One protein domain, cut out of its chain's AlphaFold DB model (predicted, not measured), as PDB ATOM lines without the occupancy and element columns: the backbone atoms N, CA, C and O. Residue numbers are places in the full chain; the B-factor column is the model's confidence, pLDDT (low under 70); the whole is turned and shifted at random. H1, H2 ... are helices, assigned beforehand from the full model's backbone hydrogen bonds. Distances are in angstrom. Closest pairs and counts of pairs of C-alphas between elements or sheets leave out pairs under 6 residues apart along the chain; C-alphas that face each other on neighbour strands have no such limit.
ATOM      1  N   LYS A 770       5.767  39.319 -52.155       84.88
ATOM      2  CA  LYS A 770       5.241  39.025 -53.495       84.88
ATOM      3  C   LYS A 770       5.113  37.517 -53.702       84.88
ATOM      4  O   LYS A 770       4.082  37.067 -54.198       84.88
ATOM      5  N   THR A 771       6.107  36.735 -53.282       86.44
ATOM      6  CA  THR A 771       6.074  35.270 -53.368       86.44
ATOM      7  C   THR A 771       4.909  34.681 -52.575       86.44
ATOM      8  O   THR A 771       4.171  33.861 -53.118       86.44
ATOM      9  N   ILE A 772       4.683  35.124 -51.333       84.50
ATOM     10  CA  ILE A 772       3.538  34.685 -50.510       84.50
ATOM     11  C   ILE A 772       2.215  35.017 -51.201       84.50
ATOM     12  O   ILE A 772       1.334  34.162 -51.311       84.50
ATOM     13  N   HIS A 773       2.093  36.237 -51.730       87.12
ATOM     14  CA  HIS A 773       0.901  36.667 -52.457       87.12
ATOM     15  C   HIS A 773       0.614  35.785 -53.677       87.12
ATOM     16  O   HIS A 773      -0.515  35.325 -53.860       87.12
ATOM     17  N   ILE A 774       1.632  35.497 -54.497       89.50
ATOM     18  CA  ILE A 774       1.470  34.626 -55.667       89.50
ATOM     19  C   ILE A 774       1.167  33.184 -55.247       89.50
ATOM     20  O   ILE A 774       0.242  32.595 -55.801       89.50
ATOM     21  N   LYS A 775       1.830  32.627 -54.222       91.62
ATOM     22  CA  LYS A 775       1.485  31.299 -53.672       91.62
ATOM     23  C   LYS A 775       0.010  31.208 -53.294       91.62
ATOM     24  O   LYS A 775      -0.650  30.237 -53.659       91.62
ATOM     25  N   GLY A 776      -0.521  32.232 -52.625       85.12
ATOM     26  CA  GLY A 776      -1.937  32.303 -52.263       85.12
ATOM     27  C   GLY A 776      -2.850  32.239 -53.487       85.12
ATOM     28  O   GLY A 776      -3.787  31.442 -53.518       85.12
ATOM     29  N   LYS A 777      -2.540  33.004 -54.540       90.00
ATOM     30  CA  LYS A 777      -3.292  32.949 -55.804       90.00
ATOM     31  C   LYS A 777      -3.224  31.580 -56.481       90.00
ATOM     32  O   LYS A 777      -4.257  31.076 -56.921       90.00
ATOM     33  N   LEU A 778      -2.041  30.965 -56.552       94.06
ATOM     34  CA  LEU A 778      -1.871  29.638 -57.154       94.06
ATOM     35  C   LEU A 778      -2.662  28.576 -56.378       94.06
ATOM     36  O   LEU A 778      -3.378  27.783 -56.989       94.06
ATOM     37  N   LEU A 779      -2.605  28.596 -55.042       92.00
ATOM     38  CA  LEU A 779      -3.375  27.690 -54.186       92.00
ATOM     39  C   LEU A 779      -4.886  27.861 -54.386       92.00
ATOM     40  O   LEU A 779      -5.577  26.864 -54.581       92.00
ATOM     41  N   LEU A 780      -5.391  29.096 -54.457       89.62
ATOM     42  CA  LEU A 780      -6.803  29.368 -54.769       89.62
ATOM     43  C   LEU A 780      -7.197  28.853 -56.164       89.62
ATOM     44  O   LEU A 780      -8.252  28.241 -56.342       89.62
ATOM     45  N   LYS A 781      -6.340  29.047 -57.177       92.00
ATOM     46  CA  LYS A 781      -6.567  28.507 -58.528       92.00
ATOM     47  C   LYS A 781      -6.660  26.980 -58.527       92.00
ATOM     48  O   LYS A 781      -7.470  26.431 -59.286       92.00
ATOM     49  N   LEU A 782      -5.832  26.305 -57.729       93.94
ATOM     50  CA  LEU A 782      -5.831  24.849 -57.572       93.94
ATOM     51  C   LEU A 782      -7.040  24.360 -56.772       93.94
ATOM     52  O   LEU A 782      -7.650  23.369 -57.167       93.94
ATOM     53  N   GLU A 783      -7.429  25.071 -55.715       89.69
ATOM     54  CA  GLU A 783      -8.611  24.785 -54.892       89.69
ATOM     55  C   GLU A 783      -9.874  24.753 -55.756       89.69
ATOM     56  O   GLU A 783     -10.560  23.732 -55.835       89.69
ATOM     57  N   VAL A 784     -10.125  25.832 -56.506       87.81
ATOM     58  CA  VAL A 784     -11.291  25.948 -57.395       87.81
ATOM     59  C   VAL A 784     -11.319  24.819 -58.429       87.81
ATOM     60  O   VAL A 784     -12.384  24.295 -58.761       87.81
ATOM     61  N   ARG A 785     -10.156  24.424 -58.962       92.25
ATOM     62  CA  ARG A 785     -10.045  23.320 -59.930       92.25
ATOM     63  C   ARG A 785     -10.287  21.966 -59.274       92.25
ATOM     64  O   ARG A 785     -10.980  21.133 -59.864       92.25
ATOM     65  N   PHE A 786      -9.759  21.744 -58.076       91.94
ATOM     66  CA  PHE A 786      -9.979  20.516 -57.322       91.94
ATOM     67  C   PHE A 786     -11.457  20.343 -56.976       91.94
ATOM     68  O   PHE A 786     -12.024  19.301 -57.289       91.94
ATOM     69  N   LEU A 787     -12.115  21.385 -56.460       86.56
ATOM     70  CA  LEU A 787     -13.547  21.359 -56.138       86.56
ATOM     71  C   LEU A 787     -14.428  21.056 -57.360       86.56
ATOM     72  O   LEU A 787     -15.472  20.423 -57.231       86.56
ATOM     73  N   LYS A 788     -14.003  21.471 -58.560       89.88
ATOM     74  CA  LYS A 788     -14.722  21.185 -59.814       89.88
ATOM     75  C   LYS A 788     -14.468  19.787 -60.375       89.88
ATOM     76  O   LYS A 788     -15.358  19.225 -61.004       89.88
ATOM     77  N   THR A 789     -13.252  19.259 -60.235       92.62
ATOM     78  CA  THR A 789     -12.804  18.069 -60.990       92.62
ATOM     79  C   THR A 789     -12.550  16.838 -60.129       92.62
ATOM     80  O   THR A 789     -12.537  15.728 -60.651       92.62
ATOM     81  N   GLY A 790     -12.297  17.013 -58.831       90.25
ATOM     82  CA  GLY A 790     -11.825  15.956 -57.937       90.25
ATOM     83  C   GLY A 790     -10.450  15.386 -58.312       90.25
ATOM     84  O   GLY A 790     -10.107  14.287 -57.871       90.25
ATOM     85  N   ASN A 791      -9.664  16.081 -59.148       91.94
ATOM     86  CA  ASN A 791      -8.392  15.562 -59.645       91.94
ATOM     87  C   ASN A 791      -7.356  15.430 -58.514       91.94
ATOM     88  O   ASN A 791      -6.826  16.422 -58.014       91.94
ATOM     89  N   LYS A 792      -7.027  14.186 -58.150       91.94
ATOM     90  CA  LYS A 792      -6.094  13.869 -57.061       91.94
ATOM     91  C   LYS A 792      -4.663  14.351 -57.313       91.94
ATOM     92  O   LYS A 792      -3.976  14.642 -56.338       91.94
ATOM     93  N   SER A 793      -4.244  14.521 -58.571       93.31
ATOM     94  CA  SER A 793      -2.895  15.021 -58.876       93.31
ATOM     95  C   SER A 793      -2.665  16.446 -58.359       93.31
ATOM     96  O   SER A 793      -1.530  16.820 -58.083       93.31
ATOM     97  N   ILE A 794      -3.736  17.233 -58.168       95.94
ATOM     98  CA  ILE A 794      -3.660  18.562 -57.545       95.94
ATOM     99  C   ILE A 794      -3.210  18.442 -56.092       95.94
ATOM    100  O   ILE A 794      -2.318  19.164 -55.662       95.94
ATOM    101  N   VAL A 795      -3.808  17.513 -55.345       94.69
ATOM    102  CA  VAL A 795      -3.490  17.297 -53.929       94.69
ATOM    103  C   VAL A 795      -2.052  16.812 -53.785       94.69
ATOM    104  O   VAL A 795      -1.308  17.344 -52.969       94.69
ATOM    105  N   GLU A 796      -1.640  15.855 -54.618       93.44
ATOM    106  CA  GLU A 796      -0.258  15.363 -54.658       93.44
ATOM    107  C   GLU A 796       0.735  16.491 -54.978       93.44
ATOM    108  O   GLU A 796       1.766  16.610 -54.318       93.44
ATOM    109  N   GLY A 797       0.396  17.364 -55.931       95.62
ATOM    110  CA  GLY A 797       1.190  18.543 -56.275       95.62
ATOM    111  C   GLY A 797       1.318  19.553 -55.130       95.62
ATOM    112  O   GLY A 797       2.418  20.020 -54.846       95.62
ATOM    113  N   VAL A 798       0.218  19.858 -54.433       96.25
ATOM    114  CA  VAL A 798       0.226  20.772 -53.275       96.25
ATOM    115  C   VAL A 798       1.039  20.193 -52.117       96.25
ATOM    116  O   VAL A 798       1.823  20.917 -51.510       96.25
ATOM    117  N   LEU A 799       0.910  18.893 -51.835       93.31
ATOM    118  CA  LEU A 799       1.712  18.225 -50.805       93.31
ATOM    119  C   LEU A 799       3.203  18.249 -51.152       93.31
ATOM    120  O   LEU A 799       4.028  18.539 -50.291       93.31
ATOM    121  N   LYS A 800       3.548  18.008 -52.419       93.00
ATOM    122  CA  LYS A 800       4.933  18.067 -52.902       93.00
ATOM    123  C   LYS A 800       5.514  19.481 -52.875       93.00
ATOM    124  O   LYS A 800       6.712  19.637 -52.649       93.00
ATOM    125  N   ALA A 801       4.698  20.510 -53.093       94.06
ATOM    126  CA  ALA A 801       5.121  21.888 -52.876       94.06
ATOM    127  C   ALA A 801       5.349  22.165 -51.384       94.06
ATOM    128  O   ALA A 801       6.412  22.655 -51.025       94.06
ATOM    129  N   PHE A 802       4.425  21.752 -50.510       91.62
ATOM    130  CA  PHE A 802       4.571  21.904 -49.058       91.62
ATOM    131  C   PHE A 802       5.833  21.218 -48.511       91.62
ATOM    132  O   PHE A 802       6.532  21.774 -47.673       91.62
ATOM    133  N   GLU A 803       6.175  20.034 -49.029       89.38
ATOM    134  CA  GLU A 803       7.421  19.324 -48.703       89.38
ATOM    135  C   GLU A 803       8.688  20.147 -48.959       89.38
ATOM    136  O   GLU A 803       9.694  19.938 -48.280       89.38
ATOM    137  N   LYS A 804       8.652  21.043 -49.949       89.19
ATOM    138  CA  LYS A 804       9.787  21.872 -50.367       89.19
ATOM    139  C   LYS A 804       9.855  23.215 -49.647       89.19
ATOM    140  O   LYS A 804      10.864  23.895 -49.792       89.19
ATOM    141  N   GLU A 805       8.814  23.592 -48.906       87.06
ATOM    142  CA  GLU A 805       8.822  24.817 -48.106       87.06
ATOM    143  C   GLU A 805       9.906  24.731 -47.028       87.06
ATOM    144  O   GLU A 805      10.085  23.699 -46.388       87.06
ATOM    145  N   GLU A 806      10.634  25.814 -46.791       77.00
ATOM    146  CA  GLU A 806      11.607  25.869 -45.702       77.00
ATOM    147  C   GLU A 806      10.946  26.515 -44.478       77.00
ATOM    148  O   GLU A 806      10.736  27.726 -44.443       77.00
ATOM    149  N   PHE A 807      10.600  25.703 -43.475       76.00
ATOM    150  CA  PHE A 807      10.086  26.171 -42.187       76.00
ATOM    151  C   PHE A 807      11.186  26.114 -41.122       76.00
ATOM    152  O   PHE A 807      11.784  25.062 -40.879       76.00
ATOM    153  N   SER A 808      11.454  27.232 -40.449       65.62
ATOM    154  CA  SER A 808      12.417  27.261 -39.349       65.62
ATOM    155  C   SER A 808      11.925  26.445 -38.139       65.62
ATOM    156  O   SER A 808      10.782  26.554 -37.702       65.62
ATOM    157  N   LEU A 809      12.811  25.627 -37.559       52.00
ATOM    158  CA  LEU A 809      12.481  24.728 -36.437       52.00
ATOM    159  C   LEU A 809      12.381  25.431 -35.071       52.00
ATOM    160  O   LEU A 809      11.827  24.866 -34.132       52.00
ATOM    161  N   TYR A 810      12.947  26.634 -34.932       46.75
ATOM    162  CA  TYR A 810      13.171  27.262 -33.621       46.75
ATOM    163  C   TYR A 810      12.576  28.669 -33.480       46.75
ATOM    164  O   TYR A 810      12.496  29.170 -32.356       46.75
ATOM    165  N   LYS A 811      12.169  29.331 -34.578       52.72
ATOM    166  CA  LYS A 811      11.611  30.690 -34.522       52.72
ATOM    167  C   LYS A 811      10.868  31.066 -35.808       52.72
ATOM    168  O   LYS A 811      11.466  31.664 -36.695       52.72
ATOM    169  N   HIS A 812       9.571  30.758 -35.874       58.16
ATOM    170  CA  HIS A 812       8.774  31.062 -37.060       58.16
ATOM    171  C   HIS A 812       8.763  32.563 -37.370       58.16
ATOM    172  O   HIS A 812       8.288  33.367 -36.565       58.16
ATOM    173  N   ASP A 813       9.293  32.936 -38.534       68.94
ATOM    174  CA  ASP A 813       9.115  34.281 -39.078       68.94
ATOM    175  C   ASP A 813       7.638  34.466 -39.479       68.94
ATOM    176  O   ASP A 813       6.941  33.509 -39.826       68.94
ATOM    177  N   LYS A 814       7.141  35.705 -39.455       73.81
ATOM    178  CA  LYS A 814       5.760  36.038 -39.837       73.81
ATOM    179  C   LYS A 814       5.420  35.498 -41.235       73.81
ATOM    180  O   LYS A 814       4.328  34.978 -41.446       73.81
ATOM    181  N   SER A 815       6.388  35.557 -42.148       72.19
ATOM    182  CA  SER A 815       6.294  35.050 -43.523       72.19
ATOM    183  C   SER A 815       6.054  33.531 -43.609       72.19
ATOM    184  O   SER A 815       5.298  33.060 -44.465       72.19
ATOM    185  N   GLU A 816       6.642  32.755 -42.697       77.00
ATOM    186  CA  GLU A 816       6.468  31.300 -42.614       77.00
ATOM    187  C   GLU A 816       5.066  30.942 -42.115       77.00
ATOM    188  O   GLU A 816       4.411  30.064 -42.677       77.00
ATOM    189  N   LEU A 817       4.576  31.666 -41.102       75.75
ATOM    190  CA  LEU A 817       3.218  31.494 -40.574       75.75
ATOM    191  C   LEU A 817       2.156  31.859 -41.615       75.75
ATOM    192  O   LEU A 817       1.165  31.140 -41.767       75.75
ATOM    193  N   GLU A 818       2.366  32.948 -42.356       79.31
ATOM    194  CA  GLU A 818       1.497  33.344 -43.468       79.31
ATOM    195  C   GLU A 818       1.468  32.257 -44.548       79.31
ATOM    196  O   GLU A 818       0.388  31.812 -44.938       79.31
ATOM    197  N   THR A 819       2.635  31.747 -44.956       84.12
ATOM    198  CA  THR A 819       2.741  30.656 -45.938       84.12
ATOM    199  C   THR A 819       2.013  29.398 -45.460       84.12
ATOM    200  O   THR A 819       1.165  28.868 -46.178       84.12
ATOM    201  N   ALA A 820       2.267  28.944 -44.231       83.12
ATOM    202  CA  ALA A 820       1.600  27.777 -43.654       83.12
ATOM    203  C   ALA A 820       0.070  27.951 -43.601       83.12
ATOM    204  O   ALA A 820      -0.686  27.017 -43.878       83.12
ATOM    205  N   THR A 821      -0.401  29.168 -43.311       82.44
ATOM    206  CA  THR A 821      -1.832  29.496 -43.287       82.44
ATOM    207  C   THR A 821      -2.481  29.360 -44.666       82.44
ATOM    208  O   THR A 821      -3.613  28.881 -44.749       82.44
ATOM    209  N   LEU A 822      -1.775  29.697 -45.753       86.81
ATOM    210  CA  LEU A 822      -2.281  29.510 -47.120       86.81
ATOM    211  C   LEU A 822      -2.534  28.028 -47.437       86.81
ATOM    212  O   LEU A 822      -3.614  27.674 -47.914       86.81
ATOM    213  N   TYR A 823      -1.578  27.147 -47.117       91.00
ATOM    214  CA  TYR A 823      -1.744  25.699 -47.308       91.00
ATOM    215  C   TYR A 823      -2.854  25.129 -46.419       91.00
ATOM    216  O   TYR A 823      -3.675  24.336 -46.884       91.00
ATOM    217  N   LYS A 824      -2.933  25.568 -45.154       86.62
ATOM    218  CA  LYS A 824      -4.040  25.210 -44.253       86.62
ATOM    219  C   LYS A 824      -5.395  25.592 -44.849       86.62
ATOM    220  O   LYS A 824      -6.323  24.787 -44.788       86.62
ATOM    221  N   GLY A 825      -5.493  26.790 -45.433       81.50
ATOM    222  CA  GLY A 825      -6.675  27.263 -46.152       81.50
ATOM    223  C   GLY A 825      -7.083  26.302 -47.265       81.50
ATOM    224  O   GLY A 825      -8.199  25.792 -47.237       81.50
ATOM    225  N   PHE A 826      -6.152  25.955 -48.159       91.25
ATOM    226  CA  PHE A 826      -6.409  25.006 -49.249       91.25
ATOM    227  C   PHE A 826      -6.997  23.674 -48.749       91.25
ATOM    228  O   PHE A 826      -8.032  23.227 -49.242       91.25
ATOM    229  N   PHE A 827      -6.380  23.024 -47.754       91.56
ATOM    230  CA  PHE A 827      -6.865  21.721 -47.266       91.56
ATOM    231  C   PHE A 827      -8.220  21.808 -46.563       91.56
ATOM    232  O   PHE A 827      -9.013  20.865 -46.636       91.56
ATOM    233  N   LYS A 828      -8.482  22.929 -45.889       85.75
ATOM    234  CA  LYS A 828      -9.752  23.185 -45.216       85.75
ATOM    235  C   LYS A 828     -10.882  23.379 -46.225       85.75
ATOM    236  O   LYS A 828     -11.875  22.664 -46.151       85.75
ATOM    237  N   GLU A 829     -10.717  24.284 -47.187       85.44
ATOM    238  CA  GLU A 829     -11.766  24.607 -48.168       85.44
ATOM    239  C   GLU A 829     -12.026  23.451 -49.153       85.44
ATOM    240  O   GLU A 829     -13.135  23.281 -49.658       85.44
ATOM    241  N   THR A 830     -11.039  22.574 -49.366       88.44
ATOM    242  CA  THR A 830     -11.206  21.332 -50.145       88.44
ATOM    243  C   THR A 830     -11.778  20.150 -49.349       88.44
ATOM    244  O   THR A 830     -11.964  19.078 -49.927       88.44
ATOM    245  N   ASN A 831     -12.085  20.316 -48.054       89.62
ATOM    246  CA  ASN A 831     -12.528  19.249 -47.141       89.62
ATOM    247  C   ASN A 831     -11.569  18.042 -47.080       89.62
ATOM    248  O   ASN A 831     -11.995  16.893 -46.954       89.62
ATOM    249  N   LEU A 832     -10.261  18.288 -47.182       90.75
ATOM    250  CA  LEU A 832      -9.225  17.249 -47.155       90.75
ATOM    251  C   LEU A 832      -8.492  17.147 -45.812       90.75
ATOM    252  O   LEU A 832      -7.738  16.197 -45.621       90.75
ATOM    253  N   THR A 833      -8.717  18.082 -44.884       88.56
ATOM    254  CA  THR A 833      -8.007  18.185 -43.595       88.56
ATOM    255  C   THR A 833      -7.909  16.856 -42.842       88.56
ATOM    256  O   THR A 833      -6.805  16.409 -42.547       88.56
ATOM    257  N   GLU A 834      -9.040  16.204 -42.560       87.38
ATOM    258  CA  GLU A 834      -9.071  14.961 -41.774       87.38
ATOM    259  C   GLU A 834      -8.377  13.805 -42.499       87.38
ATOM    260  O   GLU A 834      -7.606  13.054 -41.904       87.38
ATOM    261  N   LYS A 835      -8.598  13.694 -43.814       89.62
ATOM    262  CA  LYS A 835      -7.964  12.665 -44.635       89.62
ATOM    263  C   LYS A 835      -6.441  12.817 -44.633       89.62
ATOM    264  O   LYS A 835      -5.747  11.843 -44.375       89.62
ATOM    265  N   ILE A 836      -5.938  14.026 -44.897       90.31
ATOM    266  CA  ILE A 836      -4.496  14.298 -44.929       90.31
ATOM    267  C   ILE A 836      -3.874  14.062 -43.553       90.31
ATOM    268  O   ILE A 836      -2.848  13.402 -43.471       90.31
ATOM    269  N   LEU A 837      -4.513  14.514 -42.470       87.12
ATOM    270  CA  LEU A 837      -4.045  14.238 -41.108       87.12
ATOM    271  C   LEU A 837      -3.899  12.740 -40.836       87.12
ATOM    272  O   LEU A 837      -2.862  12.305 -40.341       87.12
ATOM    273  N   ASN A 838      -4.919  11.950 -41.174       85.12
ATOM    274  CA  ASN A 838      -4.880  10.502 -40.990       85.12
ATOM    275  C   ASN A 838      -3.791   9.845 -41.847       85.12
ATOM    276  O   ASN A 838      -3.077   8.979 -41.345       85.12
ATOM    277  N   ASP A 839      -3.628  10.280 -43.100       86.69
ATOM    278  CA  ASP A 839      -2.568   9.798 -43.990       86.69
ATOM    279  C   ASP A 839      -1.171  10.094 -43.392       86.69
ATOM    280  O   ASP A 839      -0.337   9.189 -43.326       86.69
ATOM    281  N   GLU A 840      -0.931  11.304 -42.865       85.62
ATOM    282  CA  GLU A 840       0.345  11.668 -42.222       85.62
ATOM    283  C   GLU A 840       0.592  10.907 -40.910       85.62
ATOM    284  O   GLU A 840       1.700  10.416 -40.679       85.62
ATOM    285  N   PHE A 841      -0.436  10.729 -40.069       80.50
ATOM    286  CA  PHE A 841      -0.329   9.894 -38.868       80.50
ATOM    287  C   PHE A 841       0.034   8.445 -39.221       80.50
ATOM    288  O   PHE A 841       0.912   7.862 -38.585       80.50
ATOM    289  N   MET A 842      -0.595   7.875 -40.255       78.94
ATOM    290  CA  MET A 842      -0.322   6.512 -40.722       78.94
ATOM    291  C   MET A 842       1.084   6.364 -41.312       78.94
ATOM    292  O   MET A 842       1.748   5.349 -41.079       78.94
ATOM    293  N   VAL A 843       1.553   7.347 -42.085       76.88
ATOM    294  CA  VAL A 843       2.923   7.363 -42.627       76.88
ATOM    295  C   VAL A 843       3.929   7.318 -41.481       76.88
ATOM    296  O   VAL A 843       4.847   6.498 -41.499       76.88
ATOM    297  N   TRP A 844       3.717   8.135 -40.453       70.25
ATOM    298  CA  TRP A 844       4.609   8.207 -39.304       70.25
ATOM    299  C   TRP A 844       4.593   6.929 -38.447       70.25
ATOM    300  O   TRP A 844       5.650   6.397 -38.095       70.25
ATOM    301  N   GLU A 845       3.408   6.375 -38.162       71.94
ATOM    302  CA  GLU A 845       3.256   5.139 -37.375       71.94
ATOM    303  C   GLU A 845       3.962   3.938 -38.020       71.94
ATOM    304  O   GLU A 845       4.586   3.135 -37.321       71.94
ATOM    305  N   ASN A 846       3.935   3.852 -39.353       66.50
ATOM    306  CA  ASN A 846       4.576   2.776 -40.114       66.50
ATOM    307  C   ASN A 846       6.095   2.972 -40.317       66.50
ATOM    308  O   ASN A 846       6.823   2.001 -40.546       66.50
ATOM    309  N   GLN A 847       6.607   4.207 -40.237       62.62
ATOM    310  CA  GLN A 847       8.010   4.535 -40.542       62.62
ATOM    311  C   GLN A 847       8.984   4.392 -39.365       62.62
ATOM    312  O   GLN A 847      10.193   4.529 -39.565       62.62
ATOM    313  N   ALA A 848       8.507   3.971 -38.188       51.53
ATOM    314  CA  ALA A 848       9.329   3.642 -37.016       51.53
ATOM    315  C   ALA A 848      10.351   2.501 -37.242       51.53
ATOM    316  O   ALA A 848      11.076   2.142 -36.315       51.53
ATOM    317  N   SER A 849      10.419   1.934 -38.453       47.03
ATOM    318  CA  SER A 849      11.218   0.749 -38.754       47.03
ATOM    319  C   SER A 849      12.360   0.900 -39.763       47.03
ATOM    320  O   SER A 849      13.157  -0.025 -39.724       47.03
ATOM    321  N   ASN A 850      12.492   1.932 -40.639       45.47
ATOM    322  CA  ASN A 850      13.692   2.047 -41.531       45.47
ATOM    323  C   ASN A 850      13.885   3.258 -42.513       45.47
ATOM    324  O   ASN A 850      14.690   3.106 -43.426       45.47
ATOM    325  N   ASN A 851      13.263   4.452 -42.419       47.47
ATOM    326  CA  ASN A 851      13.508   5.533 -43.426       47.47
ATOM    327  C   ASN A 851      13.662   6.975 -42.879       47.47
ATOM    328  O   ASN A 851      13.211   7.283 -41.782       47.47
ATOM    329  N   LYS A 852      14.320   7.852 -43.670       56.06
ATOM    330  CA  LYS A 852      14.527   9.301 -43.425       56.06
ATOM    331  C   LYS A 852      13.187  10.044 -43.289       56.06
ATOM    332  O   LYS A 852      12.408  10.053 -44.236       56.06
ATOM    333  N   ILE A 853      12.980  10.716 -42.156       61.78
ATOM    334  CA  ILE A 853      11.830  11.589 -41.875       61.78
ATOM    335  C   ILE A 853      11.863  12.827 -42.787       61.78
ATOM    336  O   ILE A 853      12.896  13.495 -42.883       61.78
ATOM    337  N   ASN A 854      10.739  13.151 -43.439       72.31
ATOM    338  CA  ASN A 854      10.537  14.456 -44.073       72.31
ATOM    339  C   ASN A 854       9.920  15.413 -43.042       72.31
ATOM    340  O   ASN A 854       8.705  15.434 -42.852       72.31
ATOM    341  N   TYR A 855      10.773  16.191 -42.376       72.88
ATOM    342  CA  TYR A 855      10.371  17.098 -41.298       72.88
ATOM    343  C   TYR A 855       9.322  18.132 -41.726       72.88
ATOM    344  O   TYR A 855       8.476  18.502 -40.917       72.88
ATOM    345  N   ASN A 856       9.316  18.556 -42.994       76.25
ATOM    346  CA  ASN A 856       8.306  19.491 -43.483       76.25
ATOM    347  C   ASN A 856       6.924  18.840 -43.515       76.25
ATOM    348  O   ASN A 856       5.964  19.447 -43.065       76.25
ATOM    349  N   ARG A 857       6.807  17.581 -43.955       80.75
ATOM    350  CA  ARG A 857       5.523  16.851 -43.944       80.75
ATOM    351  C   ARG A 857       4.971  16.645 -42.545       80.75
ATOM    352  O   ARG A 857       3.769  16.797 -42.356       80.75
ATOM    353  N   GLU A 858       5.835  16.402 -41.561       78.38
ATOM    354  CA  GLU A 858       5.406  16.292 -40.163       78.38
ATOM    355  C   GLU A 858       4.723  17.570 -39.656       78.38
ATOM    356  O   GLU A 858       3.816  17.473 -38.833       78.38
ATOM    357  N   LEU A 859       5.079  18.752 -40.182       80.75
ATOM    358  CA  LEU A 859       4.436  20.021 -39.818       80.75
ATOM    359  C   LEU A 859       2.975  20.118 -40.277       80.75
ATOM    360  O   LEU A 859       2.233  20.927 -39.717       80.75
ATOM    361  N   LEU A 860       2.516  19.284 -41.220       85.50
ATOM    362  CA  LEU A 860       1.090  19.213 -41.566       85.50
ATOM    363  C   LEU A 860       0.244  18.794 -40.363       85.50
ATOM    364  O   LEU A 860      -0.878  19.279 -40.223       85.50
ATOM    365  N   ILE A 861       0.778  17.946 -39.477       85.56
ATOM    366  CA  ILE A 861       0.054  17.458 -38.301       85.56
ATOM    367  C   ILE A 861      -0.306  18.619 -37.357       85.56
ATOM    368  O   ILE A 861      -1.499  18.874 -37.184       85.56
ATOM    369  N   PRO A 862       0.648  19.379 -36.779       82.94
ATOM    370  CA  PRO A 862       0.326  20.526 -35.928       82.94
ATOM    371  C   PRO A 862      -0.331  21.691 -36.692       82.94
ATOM    372  O   PRO A 862      -1.027  22.507 -36.086       82.94
ATOM    373  N   LEU A 863      -0.162  21.794 -38.016       85.06
ATOM    374  CA  LEU A 863      -0.813  22.833 -38.821       85.06
ATOM    375  C   LEU A 863      -2.322  22.588 -38.994       85.06
ATOM    376  O   LEU A 863      -3.133  23.516 -38.854       85.06
ATOM    377  N   LEU A 864      -2.690  21.348 -39.323       86.94
ATOM    378  CA  LEU A 864      -4.051  20.950 -39.678       86.94
ATOM    379  C   LEU A 864      -4.869  20.454 -38.483       86.94
ATOM    380  O   LEU A 864      -6.095  20.437 -38.584       86.94
ATOM    381  N   ASN A 865      -4.223  20.067 -37.376       84.00
ATOM    382  CA  ASN A 865      -4.909  19.472 -36.233       84.00
ATOM    383  C   ASN A 865      -6.052  20.348 -35.705       84.00
ATOM    384  O   ASN A 865      -5.924  21.568 -35.562       84.00
ATOM    385  N   THR A 866      -7.147  19.689 -35.349       83.06
ATOM    386  CA  THR A 866      -8.280  20.282 -34.635       83.06
ATOM    387  C   THR A 866      -8.344  19.714 -33.223       83.06
ATOM    388  O   THR A 866      -7.683  18.724 -32.915       83.06
ATOM    389  N   GLU A 867      -9.134  20.337 -32.347       86.19
ATOM    390  CA  GLU A 867      -9.319  19.831 -30.983       86.19
ATOM    391  C   GLU A 867      -9.814  18.380 -30.978       86.19
ATOM    392  O   GLU A 867      -9.217  17.533 -30.316       86.19
ATOM    393  N   ASP A 868     -10.861  18.087 -31.751       87.00
ATOM    394  CA  ASP A 868     -11.504  16.773 -31.766       87.00
ATOM    395  C   ASP A 868     -10.550  15.684 -32.272       87.00
ATOM    396  O   ASP A 868     -10.341  14.680 -31.589       87.00
ATOM    397  N   ILE A 869      -9.885  15.923 -33.410       85.19
ATOM    398  CA  ILE A 869      -8.939  14.965 -34.005       85.19
ATOM    399  C   ILE A 869      -7.749  14.733 -33.067       85.19
ATOM    400  O   ILE A 869      -7.331  13.591 -32.862       85.19
ATOM    401  N   PHE A 870      -7.221  15.798 -32.453       88.19
ATOM    402  CA  PHE A 870      -6.112  15.689 -31.509       88.19
ATOM    403  C   PHE A 870      -6.501  14.853 -30.285       88.19
ATOM    404  O   PHE A 870      -5.737  13.986 -29.861       88.19
ATOM    405  N   ILE A 871      -7.680  15.101 -29.708       88.44
ATOM    406  CA  ILE A 871      -8.161  14.386 -28.521       88.44
ATOM    407  C   ILE A 871      -8.460  12.920 -28.839       88.44
ATOM    408  O   ILE A 871      -8.110  12.049 -28.039       88.44
ATOM    409  N   ASP A 872      -9.066  12.629 -29.987       88.38
ATOM    410  CA  ASP A 872      -9.335  11.254 -30.413       88.38
ATOM    411  C   ASP A 872      -8.033  10.490 -30.661       88.38
ATOM    412  O   ASP A 872      -7.870   9.366 -30.173       88.38
ATOM    413  N   LYS A 873      -7.044  11.129 -31.301       87.31
ATOM    414  CA  LYS A 873      -5.716  10.532 -31.470       87.31
ATOM    415  C   LYS A 873      -5.000  10.341 -30.134       87.31
ATOM    416  O   LYS A 873      -4.459   9.264 -29.895       87.31
ATOM    417  N   MET A 874      -5.057  11.313 -29.222       88.88
ATOM    418  CA  MET A 874      -4.500  11.191 -27.866       88.88
ATOM    419  C   MET A 874      -5.080   9.977 -27.129       88.88
ATOM    420  O   MET A 874      -4.336   9.208 -26.524       88.88
ATOM    421  N   LYS A 875      -6.399   9.778 -27.217       89.94
ATOM    422  CA  LYS A 875      -7.105   8.654 -26.584       89.94
ATOM    423  C   LYS A 875      -6.827   7.300 -27.236       89.94
ATOM    424  O   LYS A 875      -7.133   6.281 -26.624       89.94
ATOM    425  N   SER A 876      -6.259   7.270 -28.443       88.38
ATOM    426  CA  SER A 876      -5.829   6.018 -29.081       88.38
ATOM    427  C   SER A 876      -4.578   5.411 -28.431       88.38
ATOM    428  O   SER A 876      -4.347   4.211 -28.566       88.38
ATOM    429  N   PHE A 877      -3.808   6.210 -27.682       86.50
ATOM    430  CA  PHE A 877      -2.660   5.745 -26.904       86.50
ATOM    431  C   PHE A 877      -3.068   5.290 -25.495       86.50
ATOM    432  O   PHE A 877      -3.972   5.859 -24.871       86.50
ATOM    433  N   ASP A 878      -2.357   4.294 -24.957       87.75
ATOM    434  CA  ASP A 878      -2.492   3.912 -23.549       87.75
ATOM    435  C   ASP A 878      -2.016   5.057 -22.640       87.75
ATOM    436  O   ASP A 878      -1.047   5.755 -22.941       87.75
ATOM    437  N   LYS A 879      -2.665   5.239 -21.484       88.88
ATOM    438  CA  LYS A 879      -2.318   6.306 -20.525       88.88
ATOM    439  C   LYS A 879      -0.885   6.208 -19.994       88.88
ATOM    440  O   LYS A 879      -0.352   7.196 -19.490       88.88
ATOM    441  N   ASN A 880      -0.257   5.038 -20.083       84.75
ATOM    442  CA  ASN A 880       1.126   4.809 -19.672       84.75
ATOM    443  C   ASN A 880       2.112   4.792 -20.852       84.75
ATOM    444  O   ASN A 880       3.293   4.507 -20.648       84.75
ATOM    445  N   ASP A 881       1.661   5.106 -22.071       82.94
ATOM    446  CA  ASP A 881       2.516   5.165 -23.254       82.94
ATOM    447  C   ASP A 881       3.367   6.447 -23.265       82.94
ATOM    448  O   ASP A 881       2.929   7.535 -23.651       82.94
ATOM    449  N   ILE A 882       4.629   6.302 -22.852       78.94
ATOM    450  CA  ILE A 882       5.628   7.380 -22.844       78.94
ATOM    451  C   ILE A 882       5.864   7.929 -24.254       78.94
ATOM    452  O   ILE A 882       6.037   9.138 -24.426       78.94
ATOM    453  N   ARG A 883       5.870   7.056 -25.269       77.44
ATOM    454  CA  ARG A 883       6.084   7.462 -26.660       77.44
ATOM    455  C   ARG A 883       4.896   8.285 -27.146       77.44
ATOM    456  O   ARG A 883       5.113   9.353 -27.713       77.44
ATOM    457  N   GLY A 884       3.675   7.830 -26.858       81.75
ATOM    458  CA  GLY A 884       2.439   8.564 -27.137       81.75
ATOM    459  C   GLY A 884       2.428   9.969 -26.524       81.75
ATOM    460  O   GLY A 884       2.091  10.934 -27.204       81.75
ATOM    461  N   TYR A 885       2.890  10.131 -25.279       83.06
ATOM    462  CA  TYR A 885       2.968  11.449 -24.631       83.06
ATOM    463  C   TYR A 885       3.891  12.433 -25.348       83.06
ATOM    464  O   TYR A 885       3.474  13.549 -25.665       83.06
ATOM    465  N   TYR A 886       5.143  12.039 -25.605       77.94
ATOM    466  CA  TYR A 886       6.085  12.922 -26.297       77.94
ATOM    467  C   TYR A 886       5.587  13.258 -27.701       77.94
ATOM    468  O   TYR A 886       5.725  14.397 -28.138       77.94
ATOM    469  N   LEU A 887       4.931  12.303 -28.360       78.31
ATOM    470  CA  LEU A 887       4.334  12.508 -29.668       78.31
ATOM    471  C   LEU A 887       3.239  13.576 -29.653       78.31
ATOM    472  O   LEU A 887       3.286  14.527 -30.431       78.31
ATOM    473  N   MET A 888       2.286  13.462 -28.725       84.94
ATOM    474  CA  MET A 888       1.200  14.435 -28.622       84.94
ATOM    475  C   MET A 888       1.717  15.837 -28.276       84.94
ATOM    476  O   MET A 888       1.135  16.815 -28.736       84.94
ATOM    477  N   LYS A 889       2.826  15.967 -27.530       81.25
ATOM    478  CA  LYS A 889       3.465  17.276 -27.284       81.25
ATOM    479  C   LYS A 889       4.111  17.871 -28.529       81.25
ATOM    480  O   LYS A 889       4.020  19.081 -28.722       81.25
ATOM    481  N   THR A 890       4.758  17.046 -29.349       75.12
ATOM    482  CA  THR A 890       5.377  17.488 -30.608       75.12
ATOM    483  C   THR A 890       4.328  17.985 -31.603       75.12
ATOM    484  O   THR A 890       4.575  18.948 -32.320       75.12
ATOM    485  N   TYR A 891       3.137  17.383 -31.611       79.31
ATOM    486  CA  TYR A 891       2.073  17.675 -32.580       79.31
ATOM    487  C   TYR A 891       0.958  18.579 -32.065       79.31
ATOM    488  O   TYR A 891      -0.141  18.611 -32.633       79.31
ATOM    489  N   LEU A 892       1.226  19.310 -30.987       80.12
ATOM    490  CA  LEU A 892       0.315  20.346 -30.534       80.12
ATOM    491  C   LEU A 892       0.065  21.363 -31.657       80.12
ATOM    492  O   LEU A 892       1.012  21.718 -32.362       80.12
ATOM    493  N   PRO A 893      -1.173  21.863 -31.810       80.25
ATOM    494  CA  PRO A 893      -1.480  22.833 -32.847       80.25
ATOM    495  C   PRO A 893      -0.591  24.072 -32.780       80.25
ATOM    496  O   PRO A 893      -0.203  24.506 -31.698       80.25
ATOM    497  N   LEU A 894      -0.328  24.681 -33.936       73.50
ATOM    498  CA  LEU A 894       0.389  25.962 -34.007       73.50
ATOM    499  C   LEU A 894      -0.444  27.149 -33.479       73.50
ATOM    500  O   LEU A 894       0.104  28.211 -33.199       73.50
ATOM    501  N   ASP A 895      -1.762  26.982 -33.340       75.00
ATOM    502  CA  ASP A 895      -2.650  27.978 -32.737       75.00
ATOM    503  C   ASP A 895      -2.449  28.029 -31.214       75.00
ATOM    504  O   ASP A 895      -2.839  27.100 -30.510       75.00
ATOM    505  N   GLU A 896      -1.835  29.098 -30.695       72.75
ATOM    506  CA  GLU A 896      -1.431  29.208 -29.281       72.75
ATOM    507  C   GLU A 896      -2.576  29.003 -28.260       72.75
ATOM    508  O   GLU A 896      -2.384  28.256 -27.295       72.75
ATOM    509  N   PRO A 897      -3.787  29.570 -28.438       77.62
ATOM    510  CA  PRO A 897      -4.905  29.292 -27.535       77.62
ATOM    511  C   PRO A 897      -5.275  27.803 -27.485       77.62
ATOM    512  O   PRO A 897      -5.438  27.232 -26.399       77.62
ATOM    513  N   LEU A 898      -5.377  27.156 -28.650       78.38
ATOM    514  CA  LEU A 898      -5.690  25.733 -28.742       78.38
ATOM    515  C   LEU A 898      -4.535  24.860 -28.226       78.38
ATOM    516  O   LEU A 898      -4.769  23.875 -27.526       78.38
ATOM    517  N   ARG A 899      -3.289  25.252 -28.500       80.06
ATOM    518  CA  ARG A 899      -2.064  24.606 -28.020       80.06
ATOM    519  C   ARG A 899      -2.020  24.516 -26.507       80.06
ATOM    520  O   ARG A 899      -1.796  23.434 -25.974       80.06
ATOM    521  N   VAL A 900      -2.242  25.631 -25.810       81.12
ATOM    522  CA  VAL A 900      -2.219  25.678 -24.339       81.12
ATOM    523  C   VAL A 900      -3.304  24.773 -23.758       81.12
ATOM    524  O   VAL A 900      -3.041  23.996 -22.836       81.12
ATOM    525  N   LYS A 901      -4.512  24.827 -24.332       88.00
ATOM    526  CA  LYS A 901      -5.641  23.983 -23.927       88.00
ATOM    527  C   LYS A 901      -5.322  22.494 -24.089       88.00
ATOM    528  O   LYS A 901      -5.528  21.712 -23.160       88.00
ATOM    529  N   LEU A 902      -4.803  22.102 -25.248       87.88
ATOM    530  CA  LEU A 902      -4.495  20.707 -25.554       87.88
ATOM    531  C   LEU A 902      -3.265  20.202 -24.806       87.88
ATOM    532  O   LEU A 902      -3.265  19.056 -24.373       87.88
ATOM    533  N   LEU A 903      -2.262  21.047 -24.561       87.00
ATOM    534  CA  LEU A 903      -1.130  20.694 -23.707       87.00
ATOM    535  C   LEU A 903      -1.623  20.315 -22.309       87.00
ATOM    536  O   LEU A 903      -1.220  19.282 -21.784       87.00
ATOM    537  N   ALA A 904      -2.542  21.091 -21.730       86.44
ATOM    538  CA  ALA A 904      -3.145  20.738 -20.448       86.44
ATOM    539  C   ALA A 904      -3.878  19.384 -20.506       86.44
ATOM    540  O   ALA A 904      -3.750  18.586 -19.579       86.44
ATOM    541  N   ALA A 905      -4.590  19.091 -21.600       88.94
ATOM    542  CA  ALA A 905      -5.255  17.801 -21.797       88.94
ATOM    543  C   ALA A 905      -4.258  16.629 -21.906       88.94
ATOM    544  O   ALA A 905      -4.473  15.590 -21.279       88.94
ATOM    545  N   VAL A 906      -3.142  16.807 -22.623       88.38
ATOM    546  CA  VAL A 906      -2.049  15.820 -22.716       88.38
ATOM    547  C   VAL A 906      -1.445  15.552 -21.342       88.38
ATOM    548  O   VAL A 906      -1.311  14.399 -20.936       88.38
ATOM    549  N   GLU A 907      -1.114  16.610 -20.599       86.81
ATOM    550  CA  GLU A 907      -0.507  16.499 -19.268       86.81
ATOM    551  C   GLU A 907      -1.452  15.833 -18.245       86.81
ATOM    552  O   GLU A 907      -0.972  15.253 -17.271       86.81
ATOM    553  N   GLN A 908      -2.773  15.886 -18.463       88.50
ATOM    554  CA  GLN A 908      -3.784  15.215 -17.634       88.50
ATOM    555  C   GLN A 908      -4.050  13.755 -18.034       88.50
ATOM    556  O   GLN A 908      -4.343  12.934 -17.164       88.50
ATOM    557  N   TYR A 909      -4.010  13.425 -19.329       90.50
ATOM    558  CA  TYR A 909      -4.372  12.093 -19.822       90.50
ATOM    559  C   TYR A 909      -3.293  11.037 -19.548       90.50
ATOM    560  O   TYR A 909      -3.620   9.918 -19.145       90.50
ATOM    561  N   PHE A 910      -2.018  11.387 -19.745       87.75
ATOM    562  CA  PHE A 910      -0.899  10.462 -19.562       87.75
ATOM    563  C   PHE A 910      -0.434  10.426 -18.097       87.75
ATOM    564  O   PHE A 910      -0.060  11.446 -17.521       87.75
ATOM    565  N   THR A 911      -0.440   9.236 -17.487       81.62
ATOM    566  CA  THR A 911      -0.311   9.045 -16.027       81.62
ATOM    567  C   THR A 911       0.979   8.356 -15.576       81.62
ATOM    568  O   THR A 911       1.123   8.049 -14.392       81.62
ATOM    569  N   PHE A 912       1.924   8.082 -16.479       74.44
ATOM    570  CA  PHE A 912       3.161   7.382 -16.115       74.44
ATOM    571  C   PHE A 912       4.048   8.201 -15.161       74.44
ATOM    572  O   PHE A 912       4.107   9.432 -15.213       74.44
ATOM    573  N   GLN A 913       4.794   7.500 -14.294       55.34
ATOM    574  CA  GLN A 913       5.833   8.113 -13.465       55.34
ATOM    575  C   GLN A 913       6.923   8.687 -14.371       55.34
ATOM    576  O   GLN A 913       7.774   7.957 -14.885       55.34
ATOM    577  N   ARG A 914       6.905  10.013 -14.543       52.50
ATOM    578  CA  ARG A 914       7.997  10.754 -15.173       52.50
ATOM    579  C   ARG A 914       9.270  10.392 -14.424       52.50
ATOM    580  O   ARG A 914       9.435  10.768 -13.264       52.50
ATOM    581  N   HIS A 915      10.155   9.628 -15.056       46.03
ATOM    582  CA  HIS A 915      11.511   9.540 -14.548       46.03
ATOM    583  C   HIS A 915      12.032  10.976 -14.552       46.03
ATOM    584  O   HIS A 915      11.949  11.655 -15.578       46.03
TER     585      HIS A 915
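What this domain is: This is residues 770 to 915 of the 940 residues of an uncharacterized protein of Fermentimonas caenicola (UniProt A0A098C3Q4). The model is an elongated stack of helices with a three-helix group at each end: the long helix H1 stands with H2 and H3 in an up-and-down bundle, each helix running against the one before, and H7, H8 and H9 lie side by side as a triangle at the other end. Between these groups lie H4 and the short H5 and H6, with H6 in the middle of the whole, while residues 845 to 852 stick out. The printed part has 146 residues with nine named helices, H1 to H9 in order, and no named strand; its class is all helix. It is compact, with a radius of gyration of the C-alphas of 16.4 A, and spans 51 by 30 by 29 A.

Where its parts are: H1, the longest helix, takes residues 770 to 789 and runs 28.7 A from C-alpha 770 at (5.241, 39.025, -53.495) to C-alpha 789 at (-12.804, 18.069, -60.990). H2 takes residues 792 to 804, 19.0 A, and H3 residues 814 to 829, 22.5 A. H4 is residues 833 to 847, 21.3 A; the short H5 is residues 855 to 858 and H6 residues 860 to 864. H7 is residues 867 to 876, 14.4 A, and H8 residues 882 to 890, 12.7 A. H9, residues 896 to 909, runs 19.8 A and ends at C-alpha 909, (-4.372, 12.093, -19.822).

How they stand to each other: H1 and H3 touch at a shallow tilt of 8 degrees, the same way; their closest C-alphas, of Gly 776 and Leu 822, are 5.9 A apart. H1 touches H2 with residues 779 to 786 alone, at 6.6 A between the C-alphas of Phe 786 and Ile 794, and the two form a helical hairpin. H2 and H3 are close but not clearly touching, at 7.6 A between the C-alphas of Phe 802 and Tyr 823. H2 touches H5 with residues 799 to 804 alone, the C-alphas of Glu 803 and Asn 856 coming closest at 5.3 A. H6 touches H4, at 5.9 A between the closest C-alphas, of Leu 837 and Ile 861, and only just touches H3, with 3 pairs of C-alphas within 8 A. H7 and H9 touch at a shallow tilt of 23 degrees, the same way, closest at the C-alphas of Glu 867 and Leu 898, 7.3 A. H8 forms helical hairpins with H7, which it only just touches with 3 pairs of C-alphas within 8 A, and with H9. H1 is apart from H7, H8 and H9. Every O i to N i+4 pair is within hydrogen-bond range in H1, H3, H4, H6, H7, H8 and H9, and 8 of 9 are in H2; H5 is too short for such a pair.

The domain as a whole: The two C-alphas farthest apart, of Lys 788 and His 915, are 53.6 A apart. The printed part has no cut and no long link. The mean pLDDT of the printed part is 81.7; residues 808 to 813, 846 to 853 and 913 to 915 are under 70.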